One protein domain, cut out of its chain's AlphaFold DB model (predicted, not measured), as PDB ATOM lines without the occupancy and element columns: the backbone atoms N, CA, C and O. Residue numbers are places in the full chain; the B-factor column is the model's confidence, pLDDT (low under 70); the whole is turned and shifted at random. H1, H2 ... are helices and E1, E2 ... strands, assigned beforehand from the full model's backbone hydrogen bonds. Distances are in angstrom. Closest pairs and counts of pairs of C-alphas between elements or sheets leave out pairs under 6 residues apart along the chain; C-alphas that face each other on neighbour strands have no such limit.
ATOM      1  N   VAL A 163      48.679 -24.717  30.563       71.19
ATOM      2  CA  VAL A 163      49.001 -23.290  30.625       71.19
ATOM      3  C   VAL A 163      48.009 -22.590  31.542       71.19
ATOM      4  O   VAL A 163      46.802 -22.789  31.422       71.19
ATOM      5  N   VAL A 164      48.518 -21.742  32.433       72.12
ATOM      6  CA  VAL A 164      47.704 -20.924  33.337       72.12
ATOM      7  C   VAL A 164      47.562 -19.515  32.766       72.12
ATOM      8  O   VAL A 164      48.559 -18.860  32.456       72.12
ATOM      9  N   TYR A 165      46.328 -19.037  32.660       68.81
ATOM     10  CA  TYR A 165      45.990 -17.677  32.258       68.81
ATOM     11  C   TYR A 165      45.402 -16.927  33.448       68.81
ATOM     12  O   TYR A 165      44.614 -17.485  34.208       68.81
ATOM     13  N   GLY A 166      45.770 -15.655  33.587       64.25
ATOM     14  CA  GLY A 166      45.160 -14.741  34.547       64.25
ATOM     15  C   GLY A 166      44.559 -13.545  33.822       64.25
ATOM     16  O   GLY A 166      45.288 -12.809  33.157       64.25
ATOM     17  N   ASP A 167      43.252 -13.337  33.969       57.41
ATOM     18  CA  ASP A 167      42.560 -12.138  33.491       57.41
ATOM     19  C   ASP A 167      41.752 -11.508  34.630       57.41
ATOM     20  O   ASP A 167      40.814 -12.112  35.147       57.41
ATOM     21  N   GLY A 168      42.151 -10.310  35.069       53.34
ATOM     22  CA  GLY A 168      41.359  -9.489  35.992       53.34
ATOM     23  C   GLY A 168      40.957 -10.132  37.329       53.34
ATOM     24  O   GLY A 168      39.974  -9.699  37.915       53.34
ATOM     25  N   GLY A 169      41.674 -11.156  37.812       53.41
ATOM     26  CA  GLY A 169      41.286 -11.914  39.017       53.41
ATOM     27  C   GLY A 169      40.808 -13.340  38.748       53.41
ATOM     28  O   GLY A 169      40.678 -14.117  39.682       53.41
ATOM     29  N   LYS A 170      40.589 -13.709  37.485       64.69
ATOM     30  CA  LYS A 170      40.127 -15.037  37.095       64.69
ATOM     31  C   LYS A 170      41.282 -15.865  36.548       64.69
ATOM     32  O   LYS A 170      41.884 -15.494  35.538       64.69
ATOM     33  N   ILE A 171      41.566 -16.987  37.207       72.06
ATOM     34  CA  ILE A 171      42.471 -18.010  36.683       72.06
ATOM     35  C   ILE A 171      41.693 -18.965  35.778       72.06
ATOM     36  O   ILE A 171      40.644 -19.486  36.158       72.06
ATOM     37  N   THR A 172      42.224 -19.220  34.586       69.81
ATOM     38  CA  THR A 172      41.769 -20.299  33.705       69.81
ATOM     39  C   THR A 172      42.945 -21.164  33.287       69.81
ATOM     40  O   THR A 172      44.074 -20.687  33.151       69.81
ATOM     41  N   ILE A 173      42.683 -22.453  33.098       72.38
ATOM     42  CA  ILE A 173      43.698 -23.420  32.698       72.38
ATOM     43  C   ILE A 173      43.394 -23.866  31.275       72.38
ATOM     44  O   ILE A 173      42.236 -24.044  30.917       72.38
ATOM     45  N   SER A 174      44.424 -23.986  30.441       73.81
ATOM     46  CA  SER A 174      44.328 -24.623  29.130       73.81
ATOM     47  C   SER A 174      45.157 -25.888  29.131       73.81
ATOM     48  O   SER A 174      46.370 -25.833  29.322       73.81
ATOM     49  N   GLU A 175      44.509 -27.013  28.876       73.12
ATOM     50  CA  GLU A 175      45.149 -28.311  28.735       73.12
ATOM     51  C   GLU A 175      44.792 -28.882  27.364       73.12
ATOM     52  O   GLU A 175      43.625 -28.908  26.967       73.12
ATOM     53  N   ASN A 176      45.801 -29.285  26.585       75.62
ATOM     54  CA  ASN A 176      45.616 -29.766  25.209       75.62
ATOM     55  C   ASN A 176      44.800 -28.798  24.320       75.62
ATOM     56  O   ASN A 176      44.025 -29.216  23.459       75.62
ATOM     57  N   GLY A 177      44.942 -27.488  24.556       69.88
ATOM     58  CA  GLY A 177      44.228 -26.434  23.828       69.88
ATOM     59  C   GLY A 177      42.769 -26.225  24.249       69.88
ATOM     60  O   GLY A 177      42.082 -25.406  23.638       69.88
ATOM     61  N   LYS A 178      42.281 -26.931  25.276       76.88
ATOM     62  CA  LYS A 178      40.929 -26.767  25.825       76.88
ATOM     63  C   LYS A 178      40.980 -26.059  27.168       76.88
ATOM     64  O   LYS A 178      41.776 -26.414  28.029       76.88
ATOM     65  N   LEU A 179      40.079 -25.095  27.356       77.19
ATOM     66  CA  LEU A 179      39.920 -24.423  28.640       77.19
ATOM     67  C   LEU A 179      39.240 -25.357  29.644       77.19
ATOM     68  O   LEU A 179      38.126 -25.827  29.402       77.19
ATOM     69  N   THR A 180      39.902 -25.592  30.768       79.44
ATOM     70  CA  THR A 180      39.429 -26.417  31.876       79.44
ATOM     71  C   THR A 180      39.342 -25.584  33.162       79.44
ATOM     72  O   THR A 180      40.074 -24.599  33.334       79.44
ATOM     73  N   PRO A 181      38.411 -25.920  34.074       83.69
ATOM     74  CA  PRO A 181      38.397 -25.332  35.406       83.69
ATOM     75  C   PRO A 181      39.682 -25.669  36.185       83.69
ATOM     76  O   PRO A 181      40.217 -26.770  36.020       83.69
ATOM     77  N   PRO A 182      40.147 -24.770  37.072       84.62
ATOM     78  CA  PRO A 182      41.188 -25.084  38.045       84.62
ATOM     79  C   PRO A 182      40.827 -26.323  38.869       84.62
ATOM     80  O   PRO A 182      39.671 -26.513  39.243       84.62
ATOM     81  N   SER A 183      41.817 -27.168  39.150       87.81
ATOM     82  CA  SER A 183      41.634 -28.380  39.951       87.81
ATOM     83  C   SER A 183      42.845 -28.617  40.845       87.81
ATOM     84  O   SER A 183      43.933 -28.113  40.559       87.81
ATOM     85  N   HIS A 184      42.654 -29.430  41.882       91.44
ATOM     86  CA  HIS A 184      43.709 -29.848  42.804       91.44
ATOM     87  C   HIS A 184      44.942 -30.415  42.075       91.44
ATOM     88  O   HIS A 184      46.067 -30.007  42.343       91.44
ATOM     89  N   GLN A 185      44.736 -31.245  41.045       86.94
ATOM     90  CA  GLN A 185      45.825 -31.832  40.248       86.94
ATOM     91  C   GLN A 185      46.710 -30.775  39.569       86.94
ATOM     92  O   GLN A 185      47.924 -30.943  39.466       86.94
ATOM     93  N   HIS A 186      46.125 -29.660  39.125       82.94
ATOM     94  CA  HIS A 186      46.899 -28.566  38.541       82.94
ATOM     95  C   HIS A 186      47.738 -27.828  39.598       82.94
ATOM     96  O   HIS A 186      48.837 -27.361  39.298       82.94
ATOM     97  N   SER A 187      47.231 -27.720  40.831       85.88
ATOM     98  CA  SER A 187      47.977 -27.157  41.962       85.88
ATOM     99  C   SER A 187      49.184 -28.035  42.302       85.88
ATOM    100  O   SER A 187      50.314 -27.544  42.319       85.88
ATOM    101  N   GLU A 188      48.971 -29.346  42.461       87.75
ATOM    102  CA  GLU A 188      50.034 -30.316  42.752       87.75
ATOM    103  C   GLU A 188      51.127 -30.311  41.677       87.75
ATOM    104  O   GLU A 188      52.307 -30.163  41.996       87.75
ATOM    105  N   ALA A 189      50.747 -30.345  40.396       80.94
ATOM    106  CA  ALA A 189      51.701 -30.309  39.289       80.94
ATOM    107  C   ALA A 189      52.564 -29.029  39.276       80.94
ATOM    108  O   ALA A 189      53.747 -29.072  38.929       80.94
ATOM    109  N   LEU A 190      52.012 -27.875  39.678       81.19
ATOM    110  CA  LEU A 190      52.787 -26.639  39.827       81.19
ATOM    111  C   LEU A 190      53.733 -26.672  41.031       81.19
ATOM    112  O   LEU A 190      54.823 -26.104  40.952       81.19
ATOM    113  N   ILE A 191      53.336 -27.316  42.131       85.12
ATOM    114  CA  ILE A 191      54.187 -27.497  43.313       85.12
ATOM    115  C   ILE A 191      55.366 -28.409  42.970       85.12
ATOM    116  O   ILE A 191      56.515 -28.045  43.234       85.12
ATOM    117  N   GLU A 192      55.106 -29.551  42.334       85.88
ATOM    118  CA  GLU A 192      56.144 -30.474  41.869       85.88
ATOM    119  C   GLU A 192      57.113 -29.776  40.915       85.88
ATOM    120  O   GLU A 192      58.331 -29.834  41.108       85.88
ATOM    121  N   PHE A 193      56.577 -29.018  39.954       82.62
ATOM    122  CA  PHE A 193      57.386 -28.216  39.048       82.62
ATOM    123  C   PHE A 193      58.225 -27.167  39.784       82.62
ATOM    124  O   PHE A 193      59.401 -26.992  39.470       82.62
ATOM    125  N   ALA A 194      57.668 -26.467  40.777       85.38
ATOM    126  CA  ALA A 194      58.408 -25.478  41.558       85.38
ATOM    127  C   ALA A 194      59.559 -26.124  42.348       85.38
ATOM    128  O   ALA A 194      60.659 -25.570  42.399       85.38
ATOM    129  N   ILE A 195      59.337 -27.306  42.929       87.06
ATOM    130  CA  ILE A 195      60.367 -28.070  43.643       87.06
ATOM    131  C   ILE A 195      61.472 -28.510  42.675       87.06
ATOM    132  O   ILE A 195      62.655 -28.308  42.963       87.06
ATOM    133  N   ASP A 196      61.102 -29.072  41.523       84.62
ATOM    134  CA  ASP A 196      62.039 -29.502  40.484       84.62
ATOM    135  C   ASP A 196      62.858 -28.315  39.948       84.62
ATOM    136  O   ASP A 196      64.092 -28.341  39.951       84.62
ATOM    137  N   TYR A 197      62.189 -27.204  39.626       81.56
ATOM    138  CA  TYR A 197      62.807 -25.954  39.184       81.56
ATOM    139  C   TYR A 197      63.794 -25.404  40.222       81.56
ATOM    140  O   TYR A 197      64.905 -24.986  39.875       81.56
ATOM    141  N   LEU A 198      63.418 -25.413  41.506       84.44
ATOM    142  CA  LEU A 198      64.280 -24.953  42.589       84.44
ATOM    143  C   LEU A 198      65.527 -25.829  42.717       84.44
ATOM    144  O   LEU A 198      66.624 -25.293  42.872       84.44
ATOM    145  N   LYS A 199      65.382 -27.155  42.638       85.50
ATOM    146  CA  LYS A 199      66.484 -28.110  42.831       85.50
ATOM    147  C   LYS A 199      67.430 -28.163  41.634       85.50
ATOM    148  O   LYS A 199      68.651 -28.143  41.820       85.50
ATOM    149  N   ASN A 200      66.881 -28.184  40.422       80.94
ATOM    150  CA  ASN A 200      67.602 -28.645  39.239       80.94
ATOM    151  C   ASN A 200      67.973 -27.530  38.249       80.94
ATOM    152  O   ASN A 200      68.951 -27.682  37.517       80.94
ATOM    153  N   ASN A 201      67.326 -26.356  38.281       74.94
ATOM    154  CA  ASN A 201      67.655 -25.247  37.369       74.94
ATOM    155  C   ASN A 201      68.885 -24.423  37.811       74.94
ATOM    156  O   ASN A 201      68.821 -23.212  38.045       74.94
ATOM    157  N   LYS A 202      70.040 -25.082  37.940       74.25
ATOM    158  CA  LYS A 202      71.278 -24.481  38.468       74.25
ATOM    159  C   LYS A 202      71.873 -23.382  37.577       74.25
ATOM    160  O   LYS A 202      72.645 -22.573  38.081       74.25
ATOM    161  N   LYS A 203      71.465 -23.295  36.302       70.69
ATOM    162  CA  LYS A 203      71.846 -22.212  35.372       70.69
ATOM    163  C   LYS A 203      71.327 -20.841  35.828       70.69
ATOM    164  O   LYS A 203      71.898 -19.808  35.493       70.69
ATOM    165  N   GLN A 204      70.244 -20.813  36.609       62.38
ATOM    166  CA  GLN A 204      69.693 -19.591  37.186       62.38
ATOM    167  C   GLN A 204      70.236 -19.359  38.602       62.38
ATOM    168  O   GLN A 204      70.264 -20.261  39.446       62.38
ATOM    169  N   GLY A 205      70.605 -18.107  38.893       74.31
ATOM    170  CA  GLY A 205      71.034 -17.701  40.234       74.31
ATOM    171  C   GLY A 205      69.992 -18.055  41.301       74.31
ATOM    172  O   GLY A 205      68.787 -17.971  41.052       74.31
ATOM    173  N   LEU A 206      70.447 -18.438  42.498       76.25
ATOM    174  CA  LEU A 206      69.588 -18.964  43.570       76.25
ATOM    175  C   LEU A 206      68.390 -18.052  43.875       76.25
ATOM    176  O   LEU A 206      67.259 -18.522  43.905       76.25
ATOM    177  N   MET A 207      68.611 -16.742  44.006       79.75
ATOM    178  CA  MET A 207      67.529 -15.788  44.279       79.75
ATOM    179  C   MET A 207      66.509 -15.692  43.136       79.75
ATOM    180  O   MET A 207      65.318 -15.542  43.393       79.75
ATOM    181  N   LYS A 208      66.946 -15.839  41.874       75.19
ATOM    182  CA  LYS A 208      66.029 -15.904  40.722       75.19
ATOM    183  C   LYS A 208      65.182 -17.174  40.773       75.19
ATOM    184  O   LYS A 208      63.987 -17.108  40.495       75.19
ATOM    185  N   ARG A 209      65.780 -18.310  41.155       82.75
ATOM    186  CA  ARG A 209      65.043 -19.563  41.364       82.75
ATOM    187  C   ARG A 209      64.018 -19.433  42.480       82.75
ATOM    188  O   ARG A 209      62.850 -19.703  42.230       82.75
ATOM    189  N   VAL A 210      64.430 -18.956  43.655       78.62
ATOM    190  CA  VAL A 210      63.542 -18.741  44.808       78.62
ATOM    191  C   VAL A 210      62.375 -17.830  44.427       78.62
ATOM    192  O   VAL A 210      61.226 -18.215  44.617       78.62
ATOM    193  N   GLY A 211      62.643 -16.674  43.811       76.19
ATOM    194  CA  GLY A 211      61.593 -15.739  43.402       76.19
ATOM    195  C   GLY A 211      60.602 -16.332  42.395       76.19
ATOM    196  O   GLY A 211      59.397 -16.145  42.537       76.19
ATOM    197  N   ARG A 212      61.080 -17.100  41.404       77.44
ATOM    198  CA  ARG A 212      60.194 -17.792  40.452       77.44
ATOM    199  C   ARG A 212      59.362 -18.885  41.121       77.44
ATOM    200  O   ARG A 212      58.169 -18.968  40.855       77.44
ATOM    201  N   CYS A 213      59.961 -19.669  42.016       84.00
ATOM    202  CA  CYS A 213      59.250 -20.707  42.765       84.00
ATOM    203  C   CYS A 213      58.177 -20.110  43.673       84.00
ATOM    204  O   CYS A 213      57.074 -20.636  43.715       84.00
ATOM    205  N   MET A 214      58.446 -18.975  44.325       83.19
ATOM    206  CA  MET A 214      57.418 -18.252  45.079       83.19
ATOM    207  C   MET A 214      56.222 -17.874  44.197       83.19
ATOM    208  O   MET A 214      55.088 -18.041  44.627       83.19
ATOM    209  N   GLY A 215      56.462 -17.423  42.960       80.31
ATOM    210  CA  GLY A 215      55.393 -17.142  41.998       80.31
ATOM    211  C   GLY A 215      54.590 -18.389  41.610       80.31
ATOM    212  O   GLY A 215      53.364 -18.345  41.611       80.31
ATOM    213  N   TYR A 216      55.253 -19.518  41.339       82.94
ATOM    214  CA  TYR A 216      54.560 -20.783  41.054       82.94
ATOM    215  C   TYR A 216      53.714 -21.261  42.237       82.94
ATOM    216  O   TYR A 216      52.562 -21.638  42.046       82.94
ATOM    217  N   LEU A 217      54.250 -21.179  43.456       87.38
ATOM    218  CA  LEU A 217      53.539 -21.563  44.676       87.38
ATOM    219  C   LEU A 217      52.349 -20.638  44.976       87.38
ATOM    220  O   LEU A 217      51.327 -21.107  45.463       87.38
ATOM    221  N   GLN A 218      52.444 -19.343  44.654       85.44
ATOM    222  CA  GLN A 218      51.306 -18.417  44.739       85.44
ATOM    223  C   GLN A 218      50.175 -18.814  43.787       85.44
ATOM    224  O   GLN A 218      49.015 -18.829  44.190       85.44
ATOM    225  N   ILE A 219      50.510 -19.170  42.543       83.69
ATOM    226  CA  ILE A 219      49.524 -19.615  41.550       83.69
ATOM    227  C   ILE A 219      48.900 -20.950  41.972       83.69
ATOM    228  O   ILE A 219      47.684 -21.095  41.885       83.69
ATOM    229  N   ALA A 220      49.702 -21.898  42.465       87.25
ATOM    230  CA  ALA A 220      49.204 -23.165  43.003       87.25
ATOM    231  C   ALA A 220      48.215 -22.938  44.157       87.25
ATOM    232  O   ALA A 220      47.111 -23.472  44.131       87.25
ATOM    233  N   ALA A 221      48.553 -22.066  45.113       87.56
ATOM    234  CA  ALA A 221      47.664 -21.722  46.222       87.56
ATOM    235  C   ALA A 221      46.329 -21.115  45.753       87.56
ATOM    236  O   ALA A 221      45.278 -21.416  46.316       87.56
ATOM    237  N   GLU A 222      46.349 -20.279  44.713       86.44
ATOM    238  CA  GLU A 222      45.124 -19.708  44.151       86.44
ATOM    239  C   GLU A 222      44.285 -20.750  43.396       86.44
ATOM    240  O   GLU A 222      43.065 -20.785  43.549       86.44
ATOM    241  N   ILE A 223      44.922 -21.636  42.624       85.62
ATOM    242  CA  ILE A 223      44.248 -22.766  41.969       85.62
ATOM    243  C   ILE A 223      43.585 -23.670  43.009       85.62
ATOM    244  O   ILE A 223      42.428 -24.039  42.826       85.62
ATOM    245  N   GLU A 224      44.285 -23.985  44.100       90.69
ATOM    246  CA  GLU A 224      43.760 -24.807  45.191       90.69
ATOM    247  C   GLU A 224      42.549 -24.157  45.859       90.69
ATOM    248  O   GLU A 224      41.532 -24.809  46.095       90.69
ATOM    249  N   ALA A 225      42.625 -22.849  46.107       89.06
ATOM    250  CA  ALA A 225      41.517 -22.096  46.671       89.06
ATOM    251  C   ALA A 225      40.271 -22.127  45.776       89.06
ATOM    252  O   ALA A 225      39.162 -22.363  46.263       89.06
ATOM    253  N   LEU A 226      40.448 -21.934  44.466       88.00
ATOM    254  CA  LEU A 226      39.359 -22.010  43.491       88.00
ATOM    255  C   LEU A 226      38.797 -23.432  43.376       88.00
ATOM    256  O   LEU A 226      37.580 -23.610  43.342       88.00
ATOM    257  N   ALA A 227      39.664 -24.446  43.345       89.44
ATOM    258  CA  ALA A 227      39.268 -25.851  43.272       89.44
ATOM    259  C   ALA A 227      38.492 -26.301  44.521       89.44
ATOM    260  O   ALA A 227      37.549 -27.082  44.410       89.44
ATOM    261  N   SER A 228      38.845 -25.757  45.688       89.56
ATOM    262  CA  SER A 228      38.164 -26.009  46.962       89.56
ATOM    263  C   SER A 228      36.811 -25.296  47.080       89.56
ATOM    264  O   SER A 228      36.026 -25.619  47.965       89.56
ATOM    265  N   GLY A 229      36.519 -24.317  46.216       89.38
ATOM    266  CA  GLY A 229      35.311 -23.492  46.307       89.38
ATOM    267  C   GLY A 229      35.390 -22.365  47.344       89.38
ATOM    268  O   GLY A 229      34.356 -21.833  47.751       89.38
ATOM    269  N   ALA A 230      36.597 -21.970  47.766       88.00
ATOM    270  CA  ALA A 230      36.809 -20.875  48.719       88.00
ATOM    271  C   ALA A 230      36.347 -19.505  48.179       88.00
ATOM    272  O   ALA A 230      36.110 -18.562  48.939       88.00
ATOM    273  N   ASP A 231      36.195 -19.377  46.861       85.25
ATOM    274  CA  ASP A 231      35.609 -18.207  46.208       85.25
ATOM    275  C   ASP A 231      34.108 -18.065  46.506       85.25
ATOM    276  O   ASP A 231      33.599 -16.949  46.582       85.25
ATOM    277  N   LYS A 232      33.412 -19.185  46.721       88.94
ATOM    278  CA  LYS A 232      31.951 -19.243  46.885       88.94
ATOM    279  C   LYS A 232      31.506 -19.461  48.323       88.94
ATOM    280  O   LYS A 232      30.399 -19.059  48.669       88.94
ATOM    281  N   ASP A 233      32.339 -20.092  49.144       93.12
ATOM    282  CA  ASP A 233      32.002 -20.451  50.519       93.12
ATOM    283  C   ASP A 233      32.989 -19.820  51.514       93.12
ATOM    284  O   ASP A 233      34.187 -20.114  51.527       93.12
ATOM    285  N   ALA A 234      32.467 -18.937  52.370       90.88
ATOM    286  CA  ALA A 234      33.254 -18.224  53.370       90.88
ATOM    287  C   ALA A 234      33.802 -19.144  54.474       90.88
ATOM    288  O   ALA A 234      34.884 -18.887  54.997       90.88
ATOM    289  N   VAL A 235      33.093 -20.220  54.828       93.19
ATOM    290  CA  VAL A 235      33.555 -21.191  55.828       93.19
ATOM    291  C   VAL A 235      34.730 -21.984  55.268       93.19
ATOM    292  O   VAL A 235      35.742 -22.141  55.953       93.19
ATOM    293  N   VAL A 236      34.626 -22.419  54.009       92.12
ATOM    294  CA  VAL A 236      35.724 -23.089  53.293       92.12
ATOM    295  C   VAL A 236      36.921 -22.152  53.143       92.12
ATOM    296  O   VAL A 236      38.050 -22.552  53.417       92.12
ATOM    297  N   ARG A 237      36.686 -20.885  52.786       91.50
ATOM    298  CA  ARG A 237      37.733 -19.858  52.700       91.50
ATOM    299  C   ARG A 237      38.477 -19.682  54.015       91.50
ATOM    300  O   ARG A 237      39.703 -19.706  54.026       91.50
ATOM    301  N   GLU A 238      37.757 -19.514  55.121       91.62
ATOM    302  CA  GLU A 238      38.369 -19.339  56.440       91.62
ATOM    303  C   GLU A 238      39.129 -20.587  56.896       91.62
ATOM    304  O   GLU A 238      40.192 -20.466  57.503       91.62
ATOM    305  N   ALA A 239      38.629 -21.789  56.594       92.38
ATOM    306  CA  ALA A 239      39.365 -23.023  56.856       92.38
ATOM    307  C   ALA A 239      40.681 -23.069  56.062       92.38
ATOM    308  O   ALA A 239      41.744 -23.233  56.656       92.38
ATOM    309  N   LEU A 240      40.624 -22.801  54.757       92.19
ATOM    310  CA  LEU A 240      41.791 -22.816  53.877       92.19
ATOM    311  C   LEU A 240      42.828 -21.753  54.257       92.19
ATOM    312  O   LEU A 240      44.024 -22.031  54.275       92.19
ATOM    313  N   LEU A 241      42.394 -20.536  54.596       90.50
ATOM    314  CA  LEU A 241      43.301 -19.474  55.037       90.50
ATOM    315  C   LEU A 241      43.999 -19.824  56.356       90.50
ATOM    316  O   LEU A 241      45.167 -19.477  56.516       90.50
ATOM    317  N   ARG A 242      43.313 -20.508  57.284       89.81
ATOM    318  CA  ARG A 242      43.929 -21.002  58.526       89.81
ATOM    319  C   ARG A 242      44.974 -22.077  58.254       89.81
ATOM    320  O   ARG A 242      46.055 -21.999  58.826       89.81
ATOM    321  N   ASP A 243      44.679 -23.023  57.369       89.50
ATOM    322  CA  ASP A 243      45.628 -24.081  57.003       89.50
ATOM    323  C   ASP A 243      46.852 -23.509  56.271       89.50
ATOM    324  O   ASP A 243      47.986 -23.944  56.487       89.50
ATOM    325  N   PHE A 244      46.635 -22.484  55.442       88.25
ATOM    326  CA  PHE A 244      47.696 -21.781  54.730       88.25
ATOM    327  C   PHE A 244      48.584 -20.936  55.662       88.25
ATOM    328  O   PHE A 244      49.780 -20.778  55.410       88.25
ATOM    329  N   ASP A 245      48.029 -20.385  56.746       88.19
ATOM    330  CA  ASP A 245      48.761 -19.573  57.724       88.19
ATOM    331  C   ASP A 245      49.540 -20.419  58.747       88.19
ATOM    332  O   ASP A 245      49.353 -20.313  59.958       88.19
ATOM    333  N   ASN A 246      50.447 -21.265  58.251       85.12
ATOM    334  CA  ASN A 246      51.265 -22.156  59.073       85.12
ATOM    335  C   ASN A 246      52.772 -21.869  58.900       85.12
ATOM    336  O   ASN A 246      53.466 -22.553  58.137       85.12
ATOM    337  N   PRO A 247      53.312 -20.822  59.553       83.69
ATOM    338  CA  PRO A 247      54.714 -20.447  59.410       83.69
ATOM    339  C   PRO A 247      55.649 -21.503  60.030       83.69
ATOM    340  O   PRO A 247      55.347 -22.054  61.085       83.69
ATOM    341  N   PRO A 248      56.856 -21.726  59.473       81.81
ATOM    342  CA  PRO A 248      57.783 -22.762  59.949       81.81
ATOM    343  C   PRO A 248      58.457 -22.437  61.301       81.81
ATOM    344  O   PRO A 248      59.415 -23.100  61.699       81.81
ATOM    345  N   PHE A 249      57.998 -21.405  62.015       82.56
ATOM    346  CA  PHE A 249      58.580 -20.944  63.274       82.56
ATOM    347  C   PHE A 249      57.743 -21.395  64.470       82.56
ATOM    348  O   PHE A 249      56.540 -21.171  64.514       82.56
ATOM    349  N   LYS A 250      58.407 -21.906  65.516       85.19
ATOM    350  CA  LYS A 250      57.758 -22.209  66.810       85.19
ATOM    351  C   LYS A 250      57.129 -20.976  67.468       85.19
ATOM    352  O   LYS A 250      56.143 -21.089  68.186       85.19
ATOM    353  N   LYS A 251      57.752 -19.810  67.278       88.31
ATOM    354  CA  LYS A 251      57.242 -18.498  67.680       88.31
ATOM    355  C   LYS A 251      57.489 -17.540  66.529       88.31
ATOM    356  O   LYS A 251      58.637 -17.354  66.131       88.31
ATOM    357  N   VAL A 252      56.418 -16.969  65.998       82.12
ATOM    358  CA  VAL A 252      56.479 -16.044  64.867       82.12
ATOM    359  C   VAL A 252      57.131 -14.730  65.323       82.12
ATOM    360  O   VAL A 252      56.669 -14.142  66.304       82.12
ATOM    361  N   PRO A 253      58.213 -14.264  64.671       84.88
ATOM    362  CA  PRO A 253      58.804 -12.960  64.968       84.88
ATOM    363  C   PRO A 253      57.806 -11.816  64.757       84.88
ATOM    364  O   PRO A 253      57.012 -11.853  63.824       84.88
ATOM    365  N   ALA A 254      57.903 -10.746  65.553       84.50
ATOM    366  CA  ALA A 254      56.980  -9.604  65.472       84.50
ATOM    367  C   ALA A 254      56.970  -8.886  64.104       84.50
ATOM    368  O   ALA A 254      56.005  -8.216  63.760       84.50
ATOM    369  N   TYR A 255      58.046  -9.020  63.328       84.06
ATOM    370  CA  TYR A 255      58.210  -8.435  61.994       84.06
ATOM    371  C   TYR A 255      58.054  -9.466  60.867       84.06
ATOM    372  O   TYR A 255      58.406  -9.187  59.720       84.06
ATOM    373  N   TRP A 256      57.585 -10.677  61.178       81.81
ATOM    374  CA  TRP A 256      57.345 -11.690  60.163       81.81
ATOM    375  C   TRP A 256      56.221 -11.235  59.237       81.81
ATOM    376  O   TRP A 256      55.103 -10.940  59.659       81.81
ATOM    377  N   PHE A 257      56.539 -11.164  57.951       78.25
ATOM    378  CA  PHE A 257      55.551 -10.874  56.932       78.25
ATOM    379  C   PHE A 257      54.900 -12.196  56.522       78.25
ATOM    380  O   PHE A 257      55.607 -13.172  56.282       78.25
ATOM    381  N   HIS A 258      53.574 -12.215  56.383       81.81
ATOM    382  CA  HIS A 258      52.827 -13.354  55.836       81.81
ATOM    383  C   HIS A 258      52.447 -13.053  54.372       81.81
ATOM    384  O   HIS A 258      51.273 -12.800  54.078       81.81
ATOM    385  N   PRO A 259      53.415 -12.989  53.432       72.19
ATOM    386  CA  PRO A 259      53.164 -12.500  52.081       72.19
ATOM    387  C   PRO A 259      52.215 -13.415  51.312       72.19
ATOM    388  O   PRO A 259      51.351 -12.909  50.608       72.19
ATOM    389  N   GLY A 260      52.329 -14.737  51.475       76.31
ATOM    390  CA  GLY A 260      51.428 -15.691  50.827       76.31
ATOM    391  C   GLY A 260      49.985 -15.547  51.315       76.31
ATOM    392  O   GLY A 260      49.073 -15.473  50.501       76.31
ATOM    393  N   LEU A 261      49.785 -15.411  52.631       84.31
ATOM    394  CA  LEU A 261      48.450 -15.236  53.208       84.31
ATOM    395  C   LEU A 261      47.829 -13.902  52.782       84.31
ATOM    396  O   LEU A 261      46.666 -13.846  52.395       84.31
ATOM    397  N   THR A 262      48.616 -12.823  52.841       84.06
ATOM    398  CA  THR A 262      48.170 -11.480  52.438       84.06
ATOM    399  C   THR A 262      47.810 -11.450  50.956       84.06
ATOM    400  O   THR A 262      46.798 -10.863  50.584       84.06
ATOM    401  N   TYR A 263      48.620 -12.107  50.121       81.44
ATOM    402  CA  TYR A 263      48.346 -12.282  48.700       81.44
ATOM    403  C   TYR A 263      47.013 -13.000  48.483       81.44
ATOM    404  O   TYR A 263      46.146 -12.477  47.788       81.44
ATOM    405  N   LEU A 264      46.828 -14.155  49.121       80.94
ATOM    406  CA  LEU A 264      45.668 -15.005  48.889       80.94
ATOM    407  C   LEU A 264      44.359 -14.345  49.368       80.94
ATOM    408  O   LEU A 264      43.365 -14.372  48.650       80.94
ATOM    409  N   LYS A 265      44.384 -13.635  50.506       84.25
ATOM    410  CA  LYS A 265      43.246 -12.839  51.014       84.25
ATOM    411  C   LYS A 265      42.757 -11.754  50.051       84.25
ATOM    412  O   LYS A 265      41.591 -11.392  50.098       84.25
ATOM    413  N   GLY A 266      43.645 -11.191  49.230       80.56
ATOM    414  CA  GLY A 266      43.280 -10.170  48.242       80.56
ATOM    415  C   GLY A 266      42.809 -10.737  46.901       80.56
ATOM    416  O   GLY A 266      42.450  -9.959  46.019       80.56
ATOM    417  N   ARG A 267      42.879 -12.062  46.719       75.94
ATOM    418  CA  ARG A 267      42.632 -12.754  45.445       75.94
ATOM    419  C   ARG A 267      41.363 -13.604  45.469       75.94
ATOM    420  O   ARG A 267      40.668 -13.621  44.458       75.94
TER     421      ARG A 267
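What this domain is: This is residues 163 to 267 of the 268 residues of the protein "Phage protein" of Escherichia coli O104:H4 (strain 2011C-3493) (UniProt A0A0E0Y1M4). A long helical hairpin, H1 and H2 side by side, has a small three-stranded sheet near the end where H1 begins and H2 ends; on the other side of H2 from the sheet, two shorter helices, H3 and H4, make a second helical hairpin, with H4 packing on H2. The loop between H3 and H4 sticks out with residues 248 to 255. The printed part has 105 residues, with three named strands followed by four named helices, in the order E1, E2, E3, H1, H2, H3, H4, and its class is mostly helix. The sheet runs E1, E2, E3, antiparallel throughout. The whole is only just compact, close to loose, with a radius of gyration of the C-alphas of 15.0 A, and its flat outline spans 44 by 42 by 23 A.

Where its parts are: E1, residues 163 to 167, begins at C-alpha 163 at (49.001, -23.290, 30.625). E2 is residues 170 to 175, 16.5 A long, and E3 is residues 178 to 180. H1, residues 184 to 200, measures 24.2 A. H2, residues 206 to 228, is the longest helix at 32.4 A and begins at C-alpha 206 at (69.588, -18.964, 43.570). H3 is residues 234 to 244, 14.9 A, and H4 is residues 259 to 265, ending at C-alpha 265 at (43.246, -12.839, 51.014).

How they stand to each other: E1, E2 and E3 form a meander, each strand the antiparallel neighbour of the one before. In the hairpin E1 and E2, N 165 and O 172 are 2.8 A apart, within hydrogen-bond range; in the hairpin E2 and E3, N 175 and O 178 are 2.9 A apart. H2 only grazes the sheet, with its residues 219 to 226. H2 is the hub, touching three helices. It touches H1 at a shallow tilt of 9 degrees, opposite ways, a helical hairpin whose closest C-alphas, those of Ser 187 and Ala 220, are 4.3 A apart. With residues 218 to 222 alone H2 touches H4, the same way at 23 degrees, closest at the C-alphas of Gln 218 and Gly 260, 6.7 A. With residues 225 to 228 alone it only just touches H3, with 3 pairs of C-alphas within 8 A, the closest being Ala 225 and Leu 240 at 7.2 A. H3 and H4 touch, closest at the C-alphas of Phe 244 and Leu 261, 6.8 A. H1 is apart from H3 and H4. Each O i to N i+4 pair is within hydrogen-bond range in H1, H2, H3 and H4.

The domain as a whole: The two C-alphas farthest apart, those of Gly 177 and Ala 254, are 46.7 A apart. The printed part has no cut. The link H3 to H4, residues 245 to 258, is long; the other links are tight. The mean pLDDT of the printed part is 81.6, with residues 165 to 170, 172, 177 and 204 under 70.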